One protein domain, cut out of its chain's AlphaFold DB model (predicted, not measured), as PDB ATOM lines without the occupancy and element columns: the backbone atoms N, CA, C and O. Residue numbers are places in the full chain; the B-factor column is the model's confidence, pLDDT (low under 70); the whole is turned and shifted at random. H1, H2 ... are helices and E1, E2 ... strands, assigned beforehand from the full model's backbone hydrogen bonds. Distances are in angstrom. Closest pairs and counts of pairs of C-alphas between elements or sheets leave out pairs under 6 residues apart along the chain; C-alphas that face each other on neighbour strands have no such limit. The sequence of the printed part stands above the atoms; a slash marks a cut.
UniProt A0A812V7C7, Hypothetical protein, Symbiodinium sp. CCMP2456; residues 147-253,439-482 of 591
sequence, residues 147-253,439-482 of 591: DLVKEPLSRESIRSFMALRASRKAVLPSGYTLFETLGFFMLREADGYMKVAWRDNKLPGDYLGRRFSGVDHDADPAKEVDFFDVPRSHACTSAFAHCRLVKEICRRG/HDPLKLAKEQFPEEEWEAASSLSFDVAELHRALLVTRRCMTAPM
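AT A GLANCE: This is residues 147 to 253 and 439 to 482 of the 591 residues of the protein "Hypothetical protein" of Symbiodinium sp. CCMP2456 (UniProt A0A812V7C7). A small cluster of helices has H3 at its middle, with H1 and H4 making a triangle with it and H5 packed on H4; a narrow three-stranded sheet extends from one side, and its E2-E3 hairpin makes one end of the longest axis. H6 crosses H3 at its first turns, and residues 477 to 482, of which 477 to 479 belong to H6, stick out at the end of the printed part. The printed part has 151 residues, with six named helices and three named strands in the order E1 H1 H2 H3 E2 E3 H4 H5 H6; the sheet runs E1 E2 E3, all antiparallel, and the class is mixed, helices and strands. The whole is compact, with a radius of gyration of the C-alphas of 16.3 A and spans of 54 by 43 by 29 A.

HOW THE PARTS SIT: E1, residues 148 to 152, is antiparallel to E2, residues 193 to 202, with N 149 and O 196 2.8 A apart. The pairing is staggered: E1 pairs with residues 193 to 197 of E2, and E3, residues 208 to 213, with residues 198 to 202. E2 and E3 form a hairpin, with N 201 and O 210 2.7 A apart. The hub is H3, residues 178 to 188, which only grazes the sheet with its residues 185 to 188. H1, residues 155 to 162, touches H3 at a shallow tilt of 27 degrees, opposite ways; the closest C-alphas, of Met 162 and Phe 179, are 5.4 A apart. H2, residues 165 to 168, touches H3, the closest C-alphas being those of Ser 167 and Phe 179, 4.9 A apart. H4, residues 244 to 251, touches H1 at a steep tilt of 40 degrees, opposite ways, closest at the C-alphas of Ser 157 and Ile 249, 6.0 A. H5, residues 441 to 448, touches H4 at a shallow tilt of 12 degrees, opposite ways, closest at the C-alphas of Glu 248 and Pro 441, 5.6 A. H6, residues 464 to 479, touches H3 with residues 464 to 468 alone, about perpendicular at 86 degrees; the closest C-alphas, of Leu 187 and His 468, are 6.8 A apart. In H1, H3, H4, H5 and H6 every O i to N i+4 pair is within hydrogen-bond range; H2 is too short for one.

IN THESE COORDINATES: E1 begins at C-alpha 148, (284.009, 296.405, 226.937), and measures 13.0 A. H3 measures 15.7 A, E2 27.8 A and E3 15.6 A. H6, 22.5 A, ends at C-alpha 479, (290.812, 306.744, 203.430).

THE WHOLE: The C-alphas farthest apart, of Gly 205 and Ser 459, are 56.4 A apart. Residues 254 to 438 are cut out, with 11.3 A between C-alphas 253 and 439. The links E3 to H4 and H5 to H6 are long. Mean pLDDT of the printed part is 70.6; it is under 70 in 63 residues, among them 214 to 236 and 456 to 482.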
ATOM      1  N   ASP A 147     284.086 299.481 229.900       56.81
ATOM      2  CA  ASP A 147     282.761 299.227 229.283       56.81
ATOM      3  C   ASP A 147     282.776 298.178 228.144       56.81
ATOM      4  O   ASP A 147     281.794 298.048 227.403       56.81
ATOM      5  N   LEU A 148     283.888 297.452 227.956       67.19
ATOM      6  CA  LEU A 148     284.009 296.405 226.937       67.19
ATOM      7  C   LEU A 148     283.796 295.009 227.533       67.19
ATOM      8  O   LEU A 148     284.543 294.579 228.409       67.19
ATOM      9  N   VAL A 149     282.833 294.267 226.991       74.00
ATOM     10  CA  VAL A 149     282.552 292.873 227.359       74.00
ATOM     11  C   VAL A 149     282.972 291.927 226.241       74.00
ATOM     12  O   VAL A 149     283.004 292.293 225.066       74.00
ATOM     13  N   LYS A 150     283.367 290.711 226.628       81.38
ATOM     14  CA  LYS A 150     283.701 289.626 225.705       81.38
ATOM     15  C   LYS A 150     282.448 288.806 225.424       81.38
ATOM     16  O   LYS A 150     281.950 288.115 226.308       81.38
ATOM     17  N   GLU A 151     281.972 288.868 224.190       84.50
ATOM     18  CA  GLU A 151     280.874 288.040 223.699       84.50
ATOM     19  C   GLU A 151     281.432 286.830 222.942       84.50
ATOM     20  O   GLU A 151     282.301 287.014 222.088       84.50
ATOM     21  N   PRO A 152     280.976 285.600 223.233       87.12
ATOM     22  CA  PRO A 152     281.456 284.415 222.539       87.12
ATOM     23  C   PRO A 152     280.867 284.334 221.123       87.12
ATOM     24  O   PRO A 152     279.723 284.727 220.878       87.12
ATOM     25  N   LEU A 153     281.654 283.804 220.188       89.56
ATOM     26  CA  LEU A 153     281.278 283.613 218.789       89.56
ATOM     27  C   LEU A 153     281.694 282.227 218.295       89.56
ATOM     28  O   LEU A 153     282.822 281.779 218.489       89.56
ATOM     29  N   SER A 154     280.796 281.570 217.567       91.06
ATOM     30  CA  SER A 154     281.063 280.288 216.925       91.06
ATOM     31  C   SER A 154     281.802 280.475 215.605       91.06
ATOM     32  O   SER A 154     281.203 280.629 214.536       91.06
ATOM     33  N   ARG A 155     283.133 280.432 215.664       88.88
ATOM     34  CA  ARG A 155     283.991 280.540 214.476       88.88
ATOM     35  C   ARG A 155     283.713 279.443 213.446       88.88
ATOM     36  O   ARG A 155     283.725 279.702 212.244       88.88
ATOM     37  N   GLU A 156     283.454 278.225 213.910       90.19
ATOM     38  CA  GLU A 156     283.152 277.074 213.054       90.19
ATOM     39  C   GLU A 156     281.840 277.265 212.285       90.19
ATOM     40  O   GLU A 156     281.796 277.090 211.064       90.19
ATOM     41  N   SER A 157     280.783 277.698 212.978       92.19
ATOM     42  CA  SER A 157     279.492 277.981 212.350       92.19
ATOM     43  C   SER A 157     279.595 279.120 211.340       92.19
ATOM     44  O   SER A 157     279.117 278.996 210.211       92.19
ATOM     45  N   ILE A 158     280.286 280.205 211.711       91.31
ATOM     46  CA  ILE A 158     280.511 281.344 210.819       91.31
ATOM     47  C   ILE A 158     281.207 280.884 209.531       91.31
ATOM     48  O   ILE A 158     280.712 281.162 208.437       91.31
ATOM     49  N   ARG A 159     282.304 280.120 209.637       87.75
ATOM     50  CA  ARG A 159     283.019 279.573 208.471       87.75
ATOM     51  C   ARG A 159     282.130 278.686 207.605       87.75
ATOM     52  O   ARG A 159     282.144 278.827 206.383       87.75
ATOM     53  N   SER A 160     281.337 277.820 208.230       89.00
ATOM     54  CA  SER A 160     280.421 276.918 207.527       89.00
ATOM     55  C   SER A 160     279.390 277.692 206.701       89.00
ATOM     56  O   SER A 160     279.172 277.376 205.534       89.00
ATOM     57  N   PHE A 161     278.814 278.765 207.253       90.81
ATOM     58  CA  PHE A 161     277.878 279.624 206.520       90.81
ATOM     59  C   PHE A 161     278.552 280.454 205.431       90.81
ATOM     60  O   PHE A 161     277.998 280.613 204.343       90.81
ATOM     61  N   MET A 162     279.761 280.954 205.683       84.94
ATOM     62  CA  MET A 162     280.543 281.669 204.674       84.94
ATOM     63  C   MET A 162     280.961 280.765 203.499       84.94
ATOM     64  O   MET A 162     281.166 281.260 202.390       84.94
ATOM     65  N   ALA A 163     281.041 279.445 203.684       81.06
ATOM     66  CA  ALA A 163     281.283 278.494 202.594       81.06
ATOM     67  C   ALA A 163     280.062 278.307 201.668       81.06
ATOM     68  O   ALA A 163     280.208 277.879 200.521       81.06
ATOM     69  N   LEU A 164     278.855 278.674 202.117       82.12
ATOM     70  CA  LEU A 164     277.643 278.572 201.302       82.12
ATOM     71  C   LEU A 164     277.646 279.625 200.194       82.12
ATOM     72  O   LEU A 164     277.943 280.803 200.430       82.12
ATOM     73  N   ARG A 165     277.255 279.221 198.980       76.12
ATOM     74  CA  ARG A 165     277.211 280.116 197.811       76.12
ATOM     75  C   ARG A 165     276.257 281.291 198.033       76.12
ATOM     76  O   ARG A 165     276.619 282.436 197.745       76.12
ATOM     77  N   ALA A 166     275.078 281.011 198.591       81.25
ATOM     78  CA  ALA A 166     274.058 282.004 198.925       81.25
ATOM     79  C   ALA A 166     274.553 283.112 199.867       81.25
ATOM     80  O   ALA A 166     274.112 284.250 199.732       81.25
ATOM     81  N   SER A 167     275.510 282.849 200.768       80.56
ATOM     82  CA  SER A 167     275.993 283.871 201.717       80.56
ATOM     83  C   SER A 167     276.582 285.108 201.022       80.56
ATOM     84  O   SER A 167     276.455 286.224 201.521       80.56
ATOM     85  N   ARG A 168     277.164 284.935 199.828       75.75
ATOM     86  CA  ARG A 168     277.738 286.011 198.997       75.75
ATOM     87  C   ARG A 168     276.689 286.759 198.168       75.75
ATOM     88  O   ARG A 168     277.035 287.648 197.391       75.75
ATOM     89  N   LYS A 169     275.427 286.336 198.213       74.31
ATOM     90  CA  LYS A 169     274.304 286.914 197.456       74.31
ATOM     91  C   LYS A 169     273.239 287.496 198.374       74.31
ATOM     92  O   LYS A 169     272.715 288.559 198.064       74.31
ATOM     93  N   ALA A 170     272.982 286.844 199.504       79.12
ATOM     94  CA  ALA A 170     272.035 287.285 200.514       79.12
ATOM     95  C   ALA A 170     272.458 288.643 201.093       79.12
ATOM     96  O   ALA A 170     273.396 288.716 201.884       79.12
ATOM     97  N   VAL A 171     271.779 289.717 200.680       78.50
ATOM     98  CA  VAL A 171     272.020 291.078 201.182       78.50
ATOM     99  C   VAL A 171     271.156 291.330 202.413       78.50
ATOM    100  O   VAL A 171     269.935 291.184 202.365       78.50
ATOM    101  N   LEU A 172     271.796 291.706 203.517       77.25
ATOM    102  CA  LEU A 172     271.148 292.060 204.774       77.25
ATOM    103  C   LEU A 172     270.595 293.497 204.729       77.25
ATOM    104  O   LEU A 172     271.055 294.296 203.913       77.25
ATOM    105  N   PRO A 173     269.688 293.877 205.655       70.88
ATOM    106  CA  PRO A 173     269.187 295.255 205.774       70.88
ATOM    107  C   PRO A 173     270.262 296.323 206.046       70.88
ATOM    108  O   PRO A 173     269.983 297.513 206.030       70.88
ATOM    109  N   SER A 174     271.488 295.907 206.374       65.12
ATOM    110  CA  SER A 174     272.642 296.798 206.518       65.12
ATOM    111  C   SER A 174     273.268 297.187 205.172       65.12
ATOM    112  O   SER A 174     274.232 297.948 205.154       65.12
ATOM    113  N   GLY A 175     272.781 296.631 204.058       68.69
ATOM    114  CA  GLY A 175     273.340 296.800 202.717       68.69
ATOM    115  C   GLY A 175     274.508 295.864 202.387       68.69
ATOM    116  O   GLY A 175     274.848 295.726 201.214       68.69
ATOM    117  N   TYR A 176     275.082 295.184 203.383       73.94
ATOM    118  CA  TYR A 176     276.157 294.206 203.203       73.94
ATOM    119  C   TYR A 176     275.602 292.808 202.942       73.94
ATOM    120  O   TYR A 176     274.514 292.448 203.397       73.94
ATOM    121  N   THR A 177     276.364 291.989 202.226       78.50
ATOM    122  CA  THR A 177     276.074 290.561 202.115       78.50
ATOM    123  C   THR A 177     276.285 289.857 203.453       78.50
ATOM    124  O   THR A 177     277.082 290.284 204.291       78.50
ATOM    125  N   LEU A 178     275.600 288.729 203.645       83.44
ATOM    126  CA  LEU A 178     275.806 287.870 204.807       83.44
ATOM    127  C   LEU A 178     277.282 287.463 204.930       83.44
ATOM    128  O   LEU A 178     277.827 287.492 206.027       83.44
ATOM    129  N   PHE A 179     277.942 287.143 203.814       83.12
ATOM    130  CA  PHE A 179     279.368 286.817 203.780       83.12
ATOM    131  C   PHE A 179     280.244 287.953 204.326       83.12
ATOM    132  O   PHE A 179     281.105 287.702 205.164       83.12
ATOM    133  N   GLU A 180     280.017 289.197 203.895       77.44
ATOM    134  CA  GLU A 180     280.778 290.359 204.374       77.44
ATOM    135  C   GLU A 180     280.556 290.600 205.868       77.44
ATOM    136  O   GLU A 180     281.522 290.707 206.620       77.44
ATOM    137  N   THR A 181     279.297 290.616 206.317       84.25
ATOM    138  CA  THR A 181     278.964 290.816 207.735       84.25
ATOM    139  C   THR A 181     279.592 289.743 208.625       84.25
ATOM    140  O   THR A 181     280.198 290.068 209.645       84.25
ATOM    141  N   LEU A 182     279.508 288.472 208.225       87.44
ATOM    142  CA  LEU A 182     280.159 287.364 208.929       87.44
ATOM    143  C   LEU A 182     281.689 287.490 208.916       87.44
ATOM    144  O   LEU A 182     282.342 287.252 209.934       87.44
ATOM    145  N   GLY A 183     282.252 287.924 207.789       82.38
ATOM    146  CA  GLY A 183     283.670 288.218 207.648       82.38
ATOM    147  C   GLY A 183     284.156 289.290 208.622       82.38
ATOM    148  O   GLY A 183     285.177 289.097 209.279       82.38
ATOM    149  N   PHE A 184     283.393 290.373 208.792       82.50
ATOM    150  CA  PHE A 184     283.709 291.425 209.761       82.50
ATOM    151  C   PHE A 184     283.751 290.898 211.196       82.50
ATOM    152  O   PHE A 184     284.628 291.300 211.961       82.50
ATOM    153  N   PHE A 185     282.858 289.978 211.572       85.12
ATOM    154  CA  PHE A 185     282.932 289.353 212.894       85.12
ATOM    155  C   PHE A 185     284.161 288.469 213.040       85.12
ATOM    156  O   PHE A 185     284.817 288.548 214.071       85.12
ATOM    157  N   MET A 186     284.530 287.694 212.016       82.94
ATOM    158  CA  MET A 186     285.742 286.872 212.086       82.94
ATOM    159  C   MET A 186     287.030 287.686 212.211       82.94
ATOM    160  O   MET A 186     287.974 287.207 212.825       82.94
ATOM    161  N   LEU A 187     287.090 288.889 211.634       77.50
ATOM    162  CA  LEU A 187     288.251 289.773 211.796       77.50
ATOM    163  C   LEU A 187     288.361 290.356 213.207       77.50
ATOM    164  O   LEU A 187     289.453 290.680 213.661       77.50
ATOM    165  N   ARG A 188     287.224 290.527 213.886       79.50
ATOM    166  CA  ARG A 188     287.148 291.074 215.248       79.50
ATOM    167  C   ARG A 188     287.241 290.003 216.329       79.50
ATOM    168  O   ARG A 188     287.434 290.335 217.498       79.50
ATOM    169  N   GLU A 189     287.006 288.757 215.948       83.56
ATOM    170  CA  GLU A 189     287.035 287.602 216.825       83.56
ATOM    171  C   GLU A 189     288.484 287.216 217.137       83.56
ATOM    172  O   GLU A 189     289.318 287.072 216.244       83.56
ATOM    173  N   ALA A 190     288.771 287.058 218.427       79.12
ATOM    174  CA  ALA A 190     290.021 286.531 218.943       79.12
ATOM    175  C   ALA A 190     289.722 285.525 220.066       79.12
ATOM    176  O   ALA A 190     288.978 285.826 221.004       79.12
ATOM    177  N   ASP A 191     290.322 284.338 219.975       81.50
ATOM    178  CA  ASP A 191     290.210 283.242 220.950       81.50
ATOM    179  C   ASP A 191     288.769 282.780 221.255       81.50
ATOM    180  O   ASP A 191     288.455 282.352 222.364       81.50
ATOM    181  N   GLY A 192     287.876 282.863 220.271       82.50
ATOM    182  CA  GLY A 192     286.454 282.529 220.371       82.50
ATOM    183  C   GLY A 192     285.580 283.670 220.889       82.50
ATOM    184  O   GLY A 192     284.385 283.465 221.103       82.50
ATOM    185  N   TYR A 193     286.141 284.866 221.088       84.69
ATOM    186  CA  TYR A 193     285.436 286.011 221.657       84.69
ATOM    187  C   TYR A 193     285.585 287.268 220.812       84.69
ATOM    188  O   TYR A 193     286.621 287.541 220.213       84.69
ATOM    189  N   MET A 194     284.562 288.110 220.849       83.38
ATOM    190  CA  MET A 194     284.590 289.453 220.297       83.38
ATOM    191  C   MET A 194     284.393 290.475 221.409       83.38
ATOM    192  O   MET A 194     283.518 290.336 222.263       83.38
ATOM    193  N   LYS A 195     285.200 291.539 221.384       78.19
ATOM    194  CA  LYS A 195     285.005 292.688 222.271       78.19
ATOM    195  C   LYS A 195     283.846 293.545 221.761       78.19
ATOM    196  O   LYS A 195     283.824 293.945 220.590       78.19
ATOM    197  N   VAL A 196     282.914 293.858 222.653       76.38
ATOM    198  CA  VAL A 196     281.751 294.710 222.390       76.38
ATOM    199  C   VAL A 196     281.609 295.765 223.474       76.38
ATOM    200  O   VAL A 196     281.904 295.501 224.631       76.38
ATOM    201  N   ALA A 197     281.154 296.959 223.108       72.12
ATOM    202  CA  ALA A 197     280.793 297.988 224.079       72.12
ATOM    203  C   ALA A 197     279.312 297.876 224.430       72.12
ATOM    204  O   ALA A 197     278.522 297.456 223.585       72.12
ATOM    205  N   TRP A 198     278.911 298.307 225.623       72.81
ATOM    206  CA  TRP A 198     277.494 298.504 225.938       72.81
ATOM    207  C   TRP A 198     277.084 299.966 225.778       72.81
ATOM    208  O   TRP A 198     277.892 300.895 225.899       72.81
ATOM    209  N   ARG A 199     275.799 300.181 225.503       71.50
ATOM    210  CA  ARG A 199     275.193 301.513 225.497       71.50
ATOM    211  C   ARG A 199     273.855 301.497 226.206       71.50
ATOM    212  O   ARG A 199     273.107 300.533 226.093       71.50
ATOM    213  N   ASP A 200     273.533 302.610 226.842       73.06
ATOM    214  CA  ASP A 200     272.185 302.886 227.321       73.06
ATOM    215  C   ASP A 200     271.466 303.771 226.294       73.06
ATOM    216  O   ASP A 200     272.003 304.785 225.826       73.06
ATOM    217  N   ASN A 201     270.249 303.384 225.924       70.12
ATOM    218  CA  ASN A 201     269.377 304.183 225.085       70.12
ATOM    219  C   ASN A 201     268.977 305.448 225.842       70.12
ATOM    220  O   ASN A 201     268.564 305.387 227.001       70.12
ATOM    221  N   LYS A 202     269.073 306.600 225.182       67.94
ATOM    222  CA  LYS A 202     268.720 307.883 225.793       67.94
ATOM    223  C   LYS A 202     267.270 308.205 225.470       67.94
ATOM    224  O   LYS A 202     266.958 308.607 224.351       67.94
ATOM    225  N   LEU A 203     266.390 308.025 226.448       68.88
ATOM    226  CA  LEU A 203     265.024 308.537 226.378       68.88
ATOM    227  C   LEU A 203     264.980 309.994 226.881       68.88
ATOM    228  O   LEU A 203     265.899 310.419 227.582       68.88
ATOM    229  N   PRO A 204     263.964 310.793 226.501       64.06
ATOM    230  CA  PRO A 204     263.799 312.148 227.024       64.06
ATOM    231  C   PRO A 204     263.702 312.175 228.560       64.06
ATOM    232  O   PRO A 204     262.979 311.370 229.149       64.06
ATOM    233  N   GLY A 205     264.379 313.136 229.197       61.81
ATOM    234  CA  GLY A 205     264.423 313.276 230.660       61.81
ATOM    235  C   GLY A 205     265.307 312.227 231.349       61.81
ATOM    236  O   GLY A 205     266.217 311.680 230.733       61.81
ATOM    237  N   ASP A 206     265.017 311.927 232.620       58.47
ATOM    238  CA  ASP A 206     265.727 310.913 233.427       58.47
ATOM    239  C   ASP A 206     265.210 309.477 233.190       58.47
ATOM    240  O   ASP A 206     265.394 308.578 234.017       58.47
ATOM    241  N   TYR A 207     264.508 309.231 232.078       65.25
ATOM    242  CA  TYR A 207     264.032 307.890 231.755       65.25
ATOM    243  C   TYR A 207     265.207 306.983 231.394       65.25
ATOM    244  O   TYR A 207     265.874 307.173 230.375       65.25
ATOM    245  N   LEU A 208     265.419 305.954 232.218       65.88
ATOM    246  CA  LEU A 208     266.310 304.849 231.890       65.88
ATOM    247  C   LEU A 208     265.774 304.164 230.631       65.88
ATOM    248  O   LEU A 208     264.746 303.487 230.666       65.88
ATOM    249  N   GLY A 209     266.454 304.375 229.508       67.19
ATOM    250  CA  GLY A 209     266.212 303.584 228.316       67.19
ATOM    251  C   GLY A 209     266.822 302.191 228.442       67.19
ATOM    252  O   GLY A 209     267.478 301.841 229.426       67.19
ATOM    253  N   ARG A 210     266.599 301.374 227.416       68.56
ATOM    254  CA  ARG A 210     267.164 300.023 227.333       68.56
ATOM    255  C   ARG A 210     268.691 300.053 227.262       68.56
ATOM    256  O   ARG A 210     269.247 300.934 226.612       68.56
ATOM    257  N   ARG A 211     269.356 299.063 227.858       74.06
ATOM    258  CA  ARG A 211     270.781 298.800 227.628       74.06
ATOM    259  C   ARG A 211     270.929 297.796 226.497       74.06
ATOM    260  O   ARG A 211     270.177 296.830 226.451       74.06
ATOM    261  N   PHE A 212     271.890 298.022 225.613       73.06
ATOM    262  CA  PHE A 212     272.161 297.161 224.469       73.06
ATOM    263  C   PHE A 212     273.641 296.813 224.383       73.06
ATOM    264  O   PHE A 212     274.501 297.659 224.649       73.06
ATOM    265  N   SER A 213     273.921 295.595 223.921       71.75
ATOM    266  CA  SER A 213     275.240 295.230 223.422       71.75
ATOM    267  C   SER A 213     275.474 295.853 222.038       71.75
ATOM    268  O   SER A 213     274.732 295.611 221.088       71.75
ATOM    269  N   GLY A 214     276.536 296.641 221.903       65.31
ATOM    270  CA  GLY A 214     276.959 297.324 220.680       65.31
ATOM    271  C   GLY A 214     276.813 298.850 220.723       65.31
ATOM    272  O   GLY A 214     276.007 299.399 221.472       65.31
ATOM    273  N   VAL A 215     277.587 299.560 219.893       59.22
ATOM    274  CA  VAL A 215     277.416 301.011 219.659       59.22
ATOM    275  C   VAL A 215     276.376 301.288 218.564       59.22
ATOM    276  O   VAL A 215     276.141 300.439 217.709       59.22
ATOM    277  N   ASP A 216     275.752 302.473 218.574       51.66
ATOM    278  CA  ASP A 216     274.967 302.939 217.419       51.66
ATOM    279  C   ASP A 216     275.875 303.103 216.193       51.66
ATOM    280  O   ASP A 216     277.037 303.480 216.340       51.66
ATOM    281  N   HIS A 217     275.330 302.896 214.989       46.62
ATOM    282  CA  HIS A 217     276.070 303.034 213.725       46.62
ATOM    283  C   HIS A 217     276.787 304.394 213.558       46.62
ATOM    284  O   HIS A 217     277.759 304.473 212.808       46.62
ATOM    285  N   ASP A 218     276.334 305.435 214.266       44.88
ATOM    286  CA  ASP A 218     276.859 306.806 214.212       44.88
ATOM    287  C   ASP A 218     277.803 307.176 215.375       44.88
ATOM    288  O   ASP A 218     278.301 308.303 215.433       44.88
ATOM    289  N   ALA A 219     278.031 306.278 216.340       48.53
ATOM    290  CA  ALA A 219     278.898 306.557 217.480       48.53
ATOM    291  C   ALA A 219     280.362 306.241 217.144       48.53
ATOM    292  O   ALA A 219     280.678 305.151 216.672       48.53
ATOM    293  N   ASP A 220     281.267 307.181 217.435       45.97
ATOM    294  CA  ASP A 220     282.699 306.939 217.260       45.97
ATOM    295  C   ASP A 220     283.134 305.735 218.119       45.97
ATOM    296  O   ASP A 220     282.829 305.698 219.324       45.97
ATOM    297  N   PRO A 221     283.844 304.746 217.540       51.00
ATOM    298  CA  PRO A 221     284.428 303.665 218.320       51.00
ATOM    299  C   PRO A 221     285.365 304.256 219.379       51.00
ATOM    300  O   PRO A 221     285.993 305.299 219.169       51.00
ATOM    301  N   ALA A 222     285.446 303.613 220.548       52.44
ATOM    302  CA  ALA A 222     286.401 304.037 221.565       52.44
ATOM    303  C   ALA A 222     287.811 304.029 220.953       52.44
ATOM    304  O   ALA A 222     288.174 303.084 220.255       52.44
ATOM    305  N   LYS A 223     288.594 305.089 221.204       47.81
ATOM    306  CA  LYS A 223     289.932 305.301 220.609       47.81
ATOM    307  C   LYS A 223     290.912 304.144 220.842       47.81
ATOM    308  O   LYS A 223     291.932 304.082 220.172       47.81
ATOM    309  N   GLU A 224     290.605 303.277 221.798       45.22
ATOM    310  CA  GLU A 224     291.434 302.172 222.280       45.22
ATOM    311  C   GLU A 224     291.110 300.826 221.621       45.22
ATOM    312  O   GLU A 224     291.788 299.841 221.905       45.22
ATOM    313  N   VAL A 225     290.096 300.745 220.746       50.00
ATOM    314  CA  VAL A 225     289.788 299.492 220.045       50.00
ATOM    315  C   VAL A 225     290.203 299.591 218.589       50.00
ATOM    316  O   VAL A 225     289.608 300.324 217.798       50.00
ATOM    317  N   ASP A 226     291.243 298.831 218.266       49.25
ATOM    318  CA  ASP A 226     291.899 298.736 216.965       49.25
ATOM    319  C   ASP A 226     291.005 297.976 215.954       49.25
ATOM    320  O   ASP A 226     291.376 296.960 215.379       49.25
ATOM    321  N   PHE A 227     289.760 298.428 215.751       55.59
ATOM    322  CA  PHE A 227     288.822 297.883 214.754       55.59
ATOM    323  C   PHE A 227     289.082 298.467 213.365       55.59
ATOM    324  O   PHE A 227     288.173 298.911 212.662       55.59
ATOM    325  N   PHE A 228     290.355 298.522 212.995       50.09
ATOM    326  CA  PHE A 228     290.843 299.288 211.859       50.09
ATOM    327  C   PHE A 228     290.391 298.678 210.515       50.09
ATOM    328  O   PHE A 228     290.352 299.390 209.518       50.09
ATOM    329  N   ASP A 229     289.914 297.433 210.487       61.59
ATOM    330  CA  ASP A 229     289.671 296.694 209.236       61.59
ATOM    331  C   ASP A 229     288.199 296.353 208.972       61.59
ATOM    332  O   ASP A 229     287.879 295.575 208.075       61.59
ATOM    333  N   VAL A 230     287.281 296.950 209.737       64.94
ATOM    334  CA  VAL A 230     285.830 296.762 209.582       64.94
ATOM    335  C   VAL A 230     285.110 298.098 209.368       64.94
ATOM    336  O   VAL A 230     285.539 299.124 209.903       64.94
ATOM    337  N   PRO A 231     283.993 298.129 208.609       62.62
ATOM    338  CA  PRO A 231     283.180 299.332 208.479       62.62
ATOM    339  C   PRO A 231     282.765 299.874 209.847       62.62
ATOM    340  O   PRO A 231     282.440 299.098 210.742       62.62
ATOM    341  N   ARG A 232     282.692 301.203 209.999       61.94
ATOM    342  CA  ARG A 232     282.289 301.841 211.270       61.94
ATOM    343  C   ARG A 232     280.951 301.326 211.795       61.94
ATOM    344  O   ARG A 232     280.819 301.096 212.987       61.94
ATOM    345  N   SER A 233     280.005 301.060 210.895       58.53
ATOM    346  CA  SER A 233     278.697 300.483 211.218       58.53
ATOM    347  C   SER A 233     278.770 299.093 211.858       58.53
ATOM    348  O   SER A 233     277.778 298.664 212.438       58.53
ATOM    349  N   HIS A 234     279.910 298.406 211.748       68.44
ATOM    350  CA  HIS A 234     280.200 297.090 212.316       68.44
ATOM    351  C   HIS A 234     281.366 297.125 213.321       68.44
ATOM    352  O   HIS A 234     281.691 296.106 213.929       68.44
ATOM    353  N   ALA A 235     282.014 298.278 213.509       62.28
ATOM    354  CA  ALA A 235     283.030 298.482 214.528       62.28
ATOM    355  C   ALA A 235     282.321 298.666 215.875       62.28
ATOM    356  O   ALA A 235     281.422 299.490 216.005       62.28
ATOM    357  N   CYS A 236     282.690 297.873 216.879       61.53
ATOM    358  CA  CYS A 236     282.042 297.843 218.198       61.53
ATOM    359  C   CYS A 236     280.560 297.404 218.232       61.53
ATOM    360  O   CYS A 236     279.959 297.493 219.302       61.53
ATOM    361  N   THR A 237     279.945 296.930 217.141       70.81
ATOM    362  CA  THR A 237     278.590 296.349 217.214       70.81
ATOM    363  C   THR A 237     278.645 294.915 217.723       70.81
ATOM    364  O   THR A 237     279.587 294.170 217.439       70.81
ATOM    365  N   SER A 238     277.652 294.515 218.507       78.81
ATOM    366  CA  SER A 238     277.461 293.103 218.823       78.81
ATOM    367  C   SER A 238     276.935 292.376 217.592       78.81
ATOM    368  O   SER A 238     276.095 292.925 216.877       78.81
ATOM    369  N   ALA A 239     277.351 291.123 217.374       78.06
ATOM    370  CA  ALA A 239     276.707 290.249 216.388       78.06
ATOM    371  C   ALA A 239     275.203 290.103 216.684       78.06
ATOM    372  O   ALA A 239     274.390 289.865 215.792       78.06
ATOM    373  N   PHE A 240     274.821 290.343 217.936       73.19
ATOM    374  CA  PHE A 240     273.468 290.244 218.441       73.19
ATOM    375  C   PHE A 240     272.663 291.543 218.343       73.19
ATOM    376  O   PHE A 240     271.470 291.564 218.632       73.19
ATOM    377  N   ALA A 241     273.256 292.607 217.804       73.19
ATOM    378  CA  ALA A 241     272.499 293.748 217.296       73.19
ATOM    379  C   ALA A 241     271.915 293.489 215.888       73.19
ATOM    380  O   ALA A 241     271.104 294.275 215.403       73.19
ATOM    381  N   HIS A 242     272.309 292.399 215.215       78.75
ATOM    382  CA  HIS A 242     271.873 292.090 213.851       78.75
ATOM    383  C   HIS A 242     270.573 291.272 213.808       78.75
ATOM    384  O   HIS A 242     269.998 290.892 214.830       78.75
ATOM    385  N   CYS A 243     270.082 291.006 212.593       81.06
ATOM    386  CA  CYS A 243     268.901 290.177 212.384       81.06
ATOM    387  C   CYS A 243     269.080 288.773 212.979       81.06
ATOM    388  O   CYS A 243     270.196 288.269 213.121       81.06
ATOM    389  N   ARG A 244     267.955 288.117 213.279       85.38
ATOM    390  CA  ARG A 244     267.918 286.792 213.913       85.38
ATOM    391  C   ARG A 244     268.844 285.769 213.251       85.38
ATOM    392  O   ARG A 244     269.547 285.067 213.962       85.38
ATOM    393  N   LEU A 245     268.880 285.722 211.917       90.12
ATOM    394  CA  LEU A 245     269.746 284.806 211.171       90.12
ATOM    395  C   LEU A 245     271.221 284.942 211.579       90.12
ATOM    396  O   LEU A 245     271.868 283.944 211.874       90.12
ATOM    397  N   VAL A 246     271.737 286.173 211.638       90.00
ATOM    398  CA  VAL A 246     273.130 286.435 212.029       90.00
ATOM    399  C   VAL A 246     273.386 285.974 213.463       90.00
ATOM    400  O   VAL A 246     274.390 285.310 213.710       90.00
ATOM    401  N   LYS A 247     272.458 286.252 214.390       87.94
ATOM    402  CA  LYS A 247     272.585 285.827 215.794       87.94
ATOM    403  C   LYS A 247     272.718 284.310 215.916       87.94
ATOM    404  O   LYS A 247     273.620 283.822 216.590       87.94
ATOM    405  N   GLU A 248     271.842 283.578 215.231       89.81
ATOM    406  CA  GLU A 248     271.781 282.113 215.289       89.81
ATOM    407  C   GLU A 248     273.024 281.478 214.653       89.81
ATOM    408  O   GLU A 248     273.579 280.533 215.211       89.81
ATOM    409  N   ILE A 249     273.534 282.037 213.545       92.81
ATOM    410  CA  ILE A 249     274.816 281.610 212.959       92.81
ATOM    411  C   ILE A 249     275.946 281.807 213.973       92.81
ATOM    412  O   ILE A 249     276.702 280.873 214.241       92.81
ATOM    413  N   CYS A 250     276.051 282.999 214.560       90.62
ATOM    414  CA  CYS A 250     277.126 283.342 215.486       90.62
ATOM    415  C   CYS A 250     277.084 282.554 216.806       90.62
ATOM    416  O   CYS A 250     278.129 282.412 217.434       90.62
ATOM    417  N   ARG A 251     275.928 282.018 217.224       86.06
ATOM    418  CA  ARG A 251     275.766 281.250 218.480       86.06
ATOM    419  C   ARG A 251     275.854 279.742 218.324       86.06
ATOM    420  O   ARG A 251     276.028 279.025 219.308       86.06
ATOM    421  N   ARG A 252     275.687 279.238 217.104       89.12
ATOM    422  CA  ARG A 252     275.507 277.807 216.869       89.12
ATOM    423  C   ARG A 252     276.680 276.993 217.421       89.12
ATOM    424  O   ARG A 252     277.822 277.197 217.025       89.12
ATOM    425  N   GLY A 253     276.377 276.029 218.286       85.31
ATOM    426  CA  GLY A 253     277.373 275.110 218.842       85.31
ATOM    427  C   GLY A 253     278.164 275.653 220.035       85.31
ATOM    428  O   GLY A 253     278.999 274.928 220.567       85.31
ATOM    429  N   HIS A 439     267.357 277.956 217.038       83.12
ATOM    430  CA  HIS A 439     266.834 277.809 215.681       83.12
ATOM    431  C   HIS A 439     267.872 277.122 214.795       83.12
ATOM    432  O   HIS A 439     269.076 277.144 215.055       83.12
ATOM    433  N   ASP A 440     267.399 276.475 213.732       89.69
ATOM    434  CA  ASP A 440     268.286 276.062 212.654       89.69
ATOM    435  C   ASP A 440     268.582 277.290 211.775       89.69
ATOM    436  O   ASP A 440     267.671 277.779 211.089       89.69
ATOM    437  N   PRO A 441     269.823 277.814 211.775       91.88
ATOM    438  CA  PRO A 441     270.166 278.981 210.976       91.88
ATOM    439  C   PRO A 441     269.987 278.724 209.475       91.88
ATOM    440  O   PRO A 441     269.682 279.659 208.740       91.88
ATOM    441  N   LEU A 442     270.104 277.477 208.996       92.12
ATOM    442  CA  LEU A 442     269.929 277.167 207.575       92.12
ATOM    443  C   LEU A 442     268.455 277.245 207.182       92.12
ATOM    444  O   LEU A 442     268.115 277.758 206.115       92.12
ATOM    445  N   LYS A 443     267.568 276.774 208.062       91.81
ATOM    446  CA  LYS A 443     266.124 276.926 207.887       91.81
ATOM    447  C   LYS A 443     265.730 278.404 207.857       91.81
ATOM    448  O   LYS A 443     265.050 278.821 206.925       91.81
ATOM    449  N   LEU A 444     266.225 279.200 208.808       90.75
ATOM    450  CA  LEU A 444     265.991 280.650 208.830       90.75
ATOM    451  C   LEU A 444     266.521 281.343 207.569       90.75
ATOM    452  O   LEU A 444     265.868 282.237 207.038       90.75
ATOM    453  N   ALA A 445     267.683 280.922 207.071       90.81
ATOM    454  CA  ALA A 445     268.271 281.463 205.854       90.81
ATOM    455  C   ALA A 445     267.381 281.214 204.627       90.81
ATOM    456  O   ALA A 445     267.145 282.136 203.849       90.81
ATOM    457  N   LYS A 446     266.832 279.999 204.494       91.44
ATOM    458  CA  LYS A 446     265.886 279.632 203.426       91.44
ATOM    459  C   LYS A 446     264.554 280.369 203.539       91.44
ATOM    460  O   LYS A 446     263.987 280.753 202.527       91.44
ATOM    461  N   GLU A 447     264.062 280.585 204.756       88.38
ATOM    462  CA  GLU A 447     262.844 281.371 204.989       88.38
ATOM    463  C   GLU A 447     263.051 282.851 204.636       88.38
ATOM    464  O   GLU A 447     262.182 283.474 204.030       88.38
ATOM    465  N   GLN A 448     264.204 283.416 205.001       86.88
ATOM    466  CA  GLN A 448     264.506 284.829 204.786       86.88
ATOM    467  C   GLN A 448     264.939 285.139 203.343       86.88
ATOM    468  O   GLN A 448     264.654 286.225 202.839       86.88
ATOM    469  N   PHE A 449     265.616 284.202 202.679       85.94
ATOM    470  CA  PHE A 449     266.126 284.331 201.313       85.94
ATOM    471  C   PHE A 449     265.751 283.085 200.491       85.94
ATOM    472  O   PHE A 449     266.622 282.262 200.185       85.94
ATOM    473  N   PRO A 450     264.459 282.925 200.146       86.44
ATOM    474  CA  PRO A 450     263.956 281.717 199.486       86.44
ATOM    475  C   PRO A 450     264.464 281.545 198.050       86.44
ATOM    476  O   PRO A 450     264.520 280.426 197.556       86.44
ATOM    477  N   GLU A 451     264.864 282.637 197.399       85.69
ATOM    478  CA  GLU A 451     265.359 282.657 196.014       85.69
ATOM    479  C   GLU A 451     266.834 282.223 195.885       85.69
ATOM    480  O   GLU A 451     267.365 282.135 194.780       85.69
ATOM    481  N   GLU A 452     267.534 282.004 197.003       85.44
ATOM    482  CA  GLU A 452     268.972 281.730 197.012       85.44
ATOM    483  C   GLU A 452     269.289 280.239 197.204       85.44
ATOM    484  O   GLU A 452     268.660 279.527 197.985       85.44
ATOM    485  N   GLU A 453     270.340 279.770 196.530       83.75
ATOM    486  CA  GLU A 453     270.818 278.386 196.625       83.75
ATOM    487  C   GLU A 453     271.775 278.208 197.813       83.75
ATOM    488  O   GLU A 453     272.956 278.575 197.761       83.75
ATOM    489  N   TRP A 454     271.268 277.619 198.896       86.31
ATOM    490  CA  TRP A 454     271.996 277.402 200.152       86.31
ATOM    491  C   TRP A 454     272.862 276.129 200.165       86.31
ATOM    492  O   TRP A 454     272.956 275.443 201.181       86.31
ATOM    493  N   GLU A 455     273.499 275.813 199.039       80.56
ATOM    494  CA  GLU A 455     274.420 274.681 198.909       80.56
ATOM    495  C   GLU A 455     275.877 275.111 199.135       80.56
ATOM    496  O   GLU A 455     276.275 276.257 198.873       80.56
ATOM    497  N   ALA A 456     276.683 274.175 199.640       68.00
ATOM    498  CA  ALA A 456     278.121 274.359 199.745       68.00
ATOM    499  C   ALA A 456     278.727 274.348 198.341       68.00
ATOM    500  O   ALA A 456     278.500 273.427 197.559       68.00
ATOM    501  N   ALA A 457     279.525 275.360 198.018       59.19
ATOM    502  CA  ALA A 457     280.287 275.336 196.784       59.19
ATOM    503  C   ALA A 457     281.586 274.559 197.019       59.19
ATOM    504  O   ALA A 457     282.472 275.029 197.729       59.19
ATOM    505  N   SER A 458     281.704 273.381 196.406       49.69
ATOM    506  CA  SER A 458     282.861 272.479 196.526       49.69
ATOM    507  C   SER A 458     284.204 273.103 196.115       49.69
ATOM    508  O   SER A 458     285.249 272.574 196.481       49.69
ATOM    509  N   SER A 459     284.191 274.230 195.398       46.91
ATOM    510  CA  SER A 459     285.374 274.954 194.913       46.91
ATOM    511  C   SER A 459     285.656 276.289 195.616       46.91
ATOM    512  O   SER A 459     286.632 276.954 195.279       46.91
ATOM    513  N   LEU A 460     284.828 276.721 196.574       50.12
ATOM    514  CA  LEU A 460     284.987 278.018 197.246       50.12
ATOM    515  C   LEU A 460     285.644 277.847 198.623       50.12
ATOM    516  O   LEU A 460     284.982 277.922 199.657       50.12
ATOM    517  N   SER A 461     286.965 277.660 198.644       51.12
ATOM    518  CA  SER A 461     287.762 277.898 199.854       51.12
ATOM    519  C   SER A 461     288.012 279.396 200.019       51.12
ATOM    520  O   SER A 461     288.263 280.087 199.036       51.12
ATOM    521  N   PHE A 462     287.968 279.905 201.248       55.81
ATOM    522  CA  PHE A 462     288.400 281.270 201.541       55.81
ATOM    523  C   PHE A 462     289.341 281.261 202.746       55.81
ATOM    524  O   PHE A 462     289.054 280.621 203.761       55.81
ATOM    525  N   ASP A 463     290.474 281.948 202.623       58.75
ATOM    526  CA  ASP A 463     291.418 282.146 203.718       58.75
ATOM    527  C   ASP A 463     291.021 283.403 204.510       58.75
ATOM    528  O   ASP A 463     290.724 284.456 203.945       58.75
ATOM    529  N   VAL A 464     291.011 283.304 205.841       57.25
ATOM    530  CA  VAL A 464     290.730 284.447 206.724       57.25
ATOM    531  C   VAL A 464     291.784 285.533 206.544       57.25
ATOM    532  O   VAL A 464     291.444 286.713 206.568       57.25
ATOM    533  N   ALA A 465     293.045 285.153 206.322       55.78
ATOM    534  CA  ALA A 465     294.099 286.120 206.058       55.78
ATOM    535  C   ALA A 465     293.926 286.771 204.675       55.78
ATOM    536  O   ALA A 465     294.226 287.949 204.517       55.78
ATOM    537  N   GLU A 466     293.380 286.062 203.686       53.72
ATOM    538  CA  GLU A 466     293.028 286.636 202.381       53.72
ATOM    539  C   GLU A 466     291.848 287.608 202.482       53.72
ATOM    540  O   GLU A 466     291.904 288.698 201.917       53.72
ATOM    541  N   LEU A 467     290.827 287.270 203.271       60.19
ATOM    542  CA  LEU A 467     289.719 288.166 203.595       60.19
ATOM    543  C   LEU A 467     290.204 289.424 204.332       60.19
ATOM    544  O   LEU A 467     289.790 290.534 204.000       60.19
ATOM    545  N   HIS A 468     291.106 289.260 205.304       53.84
ATOM    546  CA  HIS A 468     291.726 290.365 206.035       53.84
ATOM    547  C   HIS A 468     292.534 291.270 205.103       53.84
ATOM    548  O   HIS A 468     292.323 292.481 205.097       53.84
ATOM    549  N   ARG A 469     293.378 290.682 204.241       53.50
ATOM    550  CA  ARG A 469     294.134 291.399 203.201       53.50
ATOM    551  C   ARG A 469     293.207 292.155 202.247       53.50
ATOM    552  O   ARG A 469     293.459 293.325 201.967       53.50
ATOM    553  N   ALA A 470     292.125 291.527 201.784       50.78
ATOM    554  CA  ALA A 470     291.159 292.156 200.888       50.78
ATOM    555  C   ALA A 470     290.498 293.382 201.539       50.78
ATOM    556  O   ALA A 470     290.440 294.444 200.921       50.78
ATOM    557  N   LEU A 471     290.076 293.269 202.802       50.12
ATOM    558  CA  LEU A 471     289.409 294.350 203.534       50.12
ATOM    559  C   LEU A 471     290.363 295.495 203.931       50.12
ATOM    560  O   LEU A 471     289.988 296.668 203.833       50.12
ATOM    561  N   LEU A 472     291.619 295.183 204.279       46.94
ATOM    562  CA  LEU A 472     292.696 296.161 204.503       46.94
ATOM    563  C   LEU A 472     292.956 297.035 203.263       46.94
ATOM    564  O   LEU A 472     293.098 298.258 203.372       46.94
ATOM    565  N   VAL A 473     292.988 296.419 202.076       41.53
ATOM    566  CA  VAL A 473     293.140 297.128 200.794       41.53
ATOM    567  C   VAL A 473     291.930 298.028 200.526       41.53
ATOM    568  O   VAL A 473     292.116 299.198 200.184       41.53
ATOM    569  N   THR A 474     290.703 297.547 200.771       41.03
ATOM    570  CA  THR A 474     289.474 298.350 200.618       41.03
ATOM    571  C   THR A 474     289.528 299.639 201.440       41.03
ATOM    572  O   THR A 474     289.159 300.702 200.943       41.03
ATOM    573  N   ARG A 475     290.025 299.591 202.684       41.09
ATOM    574  CA  ARG A 475     290.135 300.789 203.526       41.09
ATOM    575  C   ARG A 475     291.169 301.783 203.013       41.09
ATOM    576  O   ARG A 475     290.858 302.969 202.970       41.09
ATOM    577  N   ARG A 476     292.367 301.338 202.613       37.97
ATOM    578  CA  ARG A 476     293.410 302.250 202.106       37.97
ATOM    579  C   ARG A 476     292.929 303.025 200.878       37.97
ATOM    580  O   ARG A 476     293.140 304.232 200.824       37.97
ATOM    581  N   CYS A 477     292.171 302.376 199.991       34.16
ATOM    582  CA  CYS A 477     291.515 303.037 198.860       34.16
ATOM    583  C   CYS A 477     290.396 304.015 199.274       34.16
ATOM    584  O   CYS A 477     290.119 304.953 198.537       34.16
ATOM    585  N   MET A 478     289.747 303.815 200.430       33.06
ATOM    586  CA  MET A 478     288.670 304.684 200.933       33.06
ATOM    587  C   MET A 478     289.155 305.850 201.813       33.06
ATOM    588  O   MET A 478     288.424 306.827 201.965       33.06
ATOM    589  N   THR A 479     290.333 305.753 202.443       32.69
ATOM    590  CA  THR A 479     290.812 306.744 203.430       32.69
ATOM    591  C   THR A 479     291.984 307.604 202.970       32.69
ATOM    592  O   THR A 479     292.258 308.612 203.618       32.69
ATOM    593  N   ALA A 480     292.687 307.231 201.900       29.50
ATOM    594  CA  ALA A 480     293.749 308.065 201.351       29.50
ATOM    595  C   ALA A 480     293.152 309.115 200.394       29.50
ATOM    596  O   ALA A 480     292.376 308.743 199.510       29.50
ATOM    597  N   PRO A 481     293.517 310.411 200.482       31.94
ATOM    598  CA  PRO A 481     293.614 311.180 199.252       31.94
ATOM    599  C   PRO A 481     294.633 310.421 198.399       31.94
ATOM    600  O   PRO A 481     295.755 310.213 198.851       31.94
ATOM    601  N   MET A 482     294.226 309.891 197.245       30.16
ATOM    602  CA  MET A 482     295.182 309.281 196.324       30.16
ATOM    603  C   MET A 482     296.148 310.384 195.881       30.16
ATOM    604  O   MET A 482     295.830 311.162 194.987       30.16
TER     605      MET A 482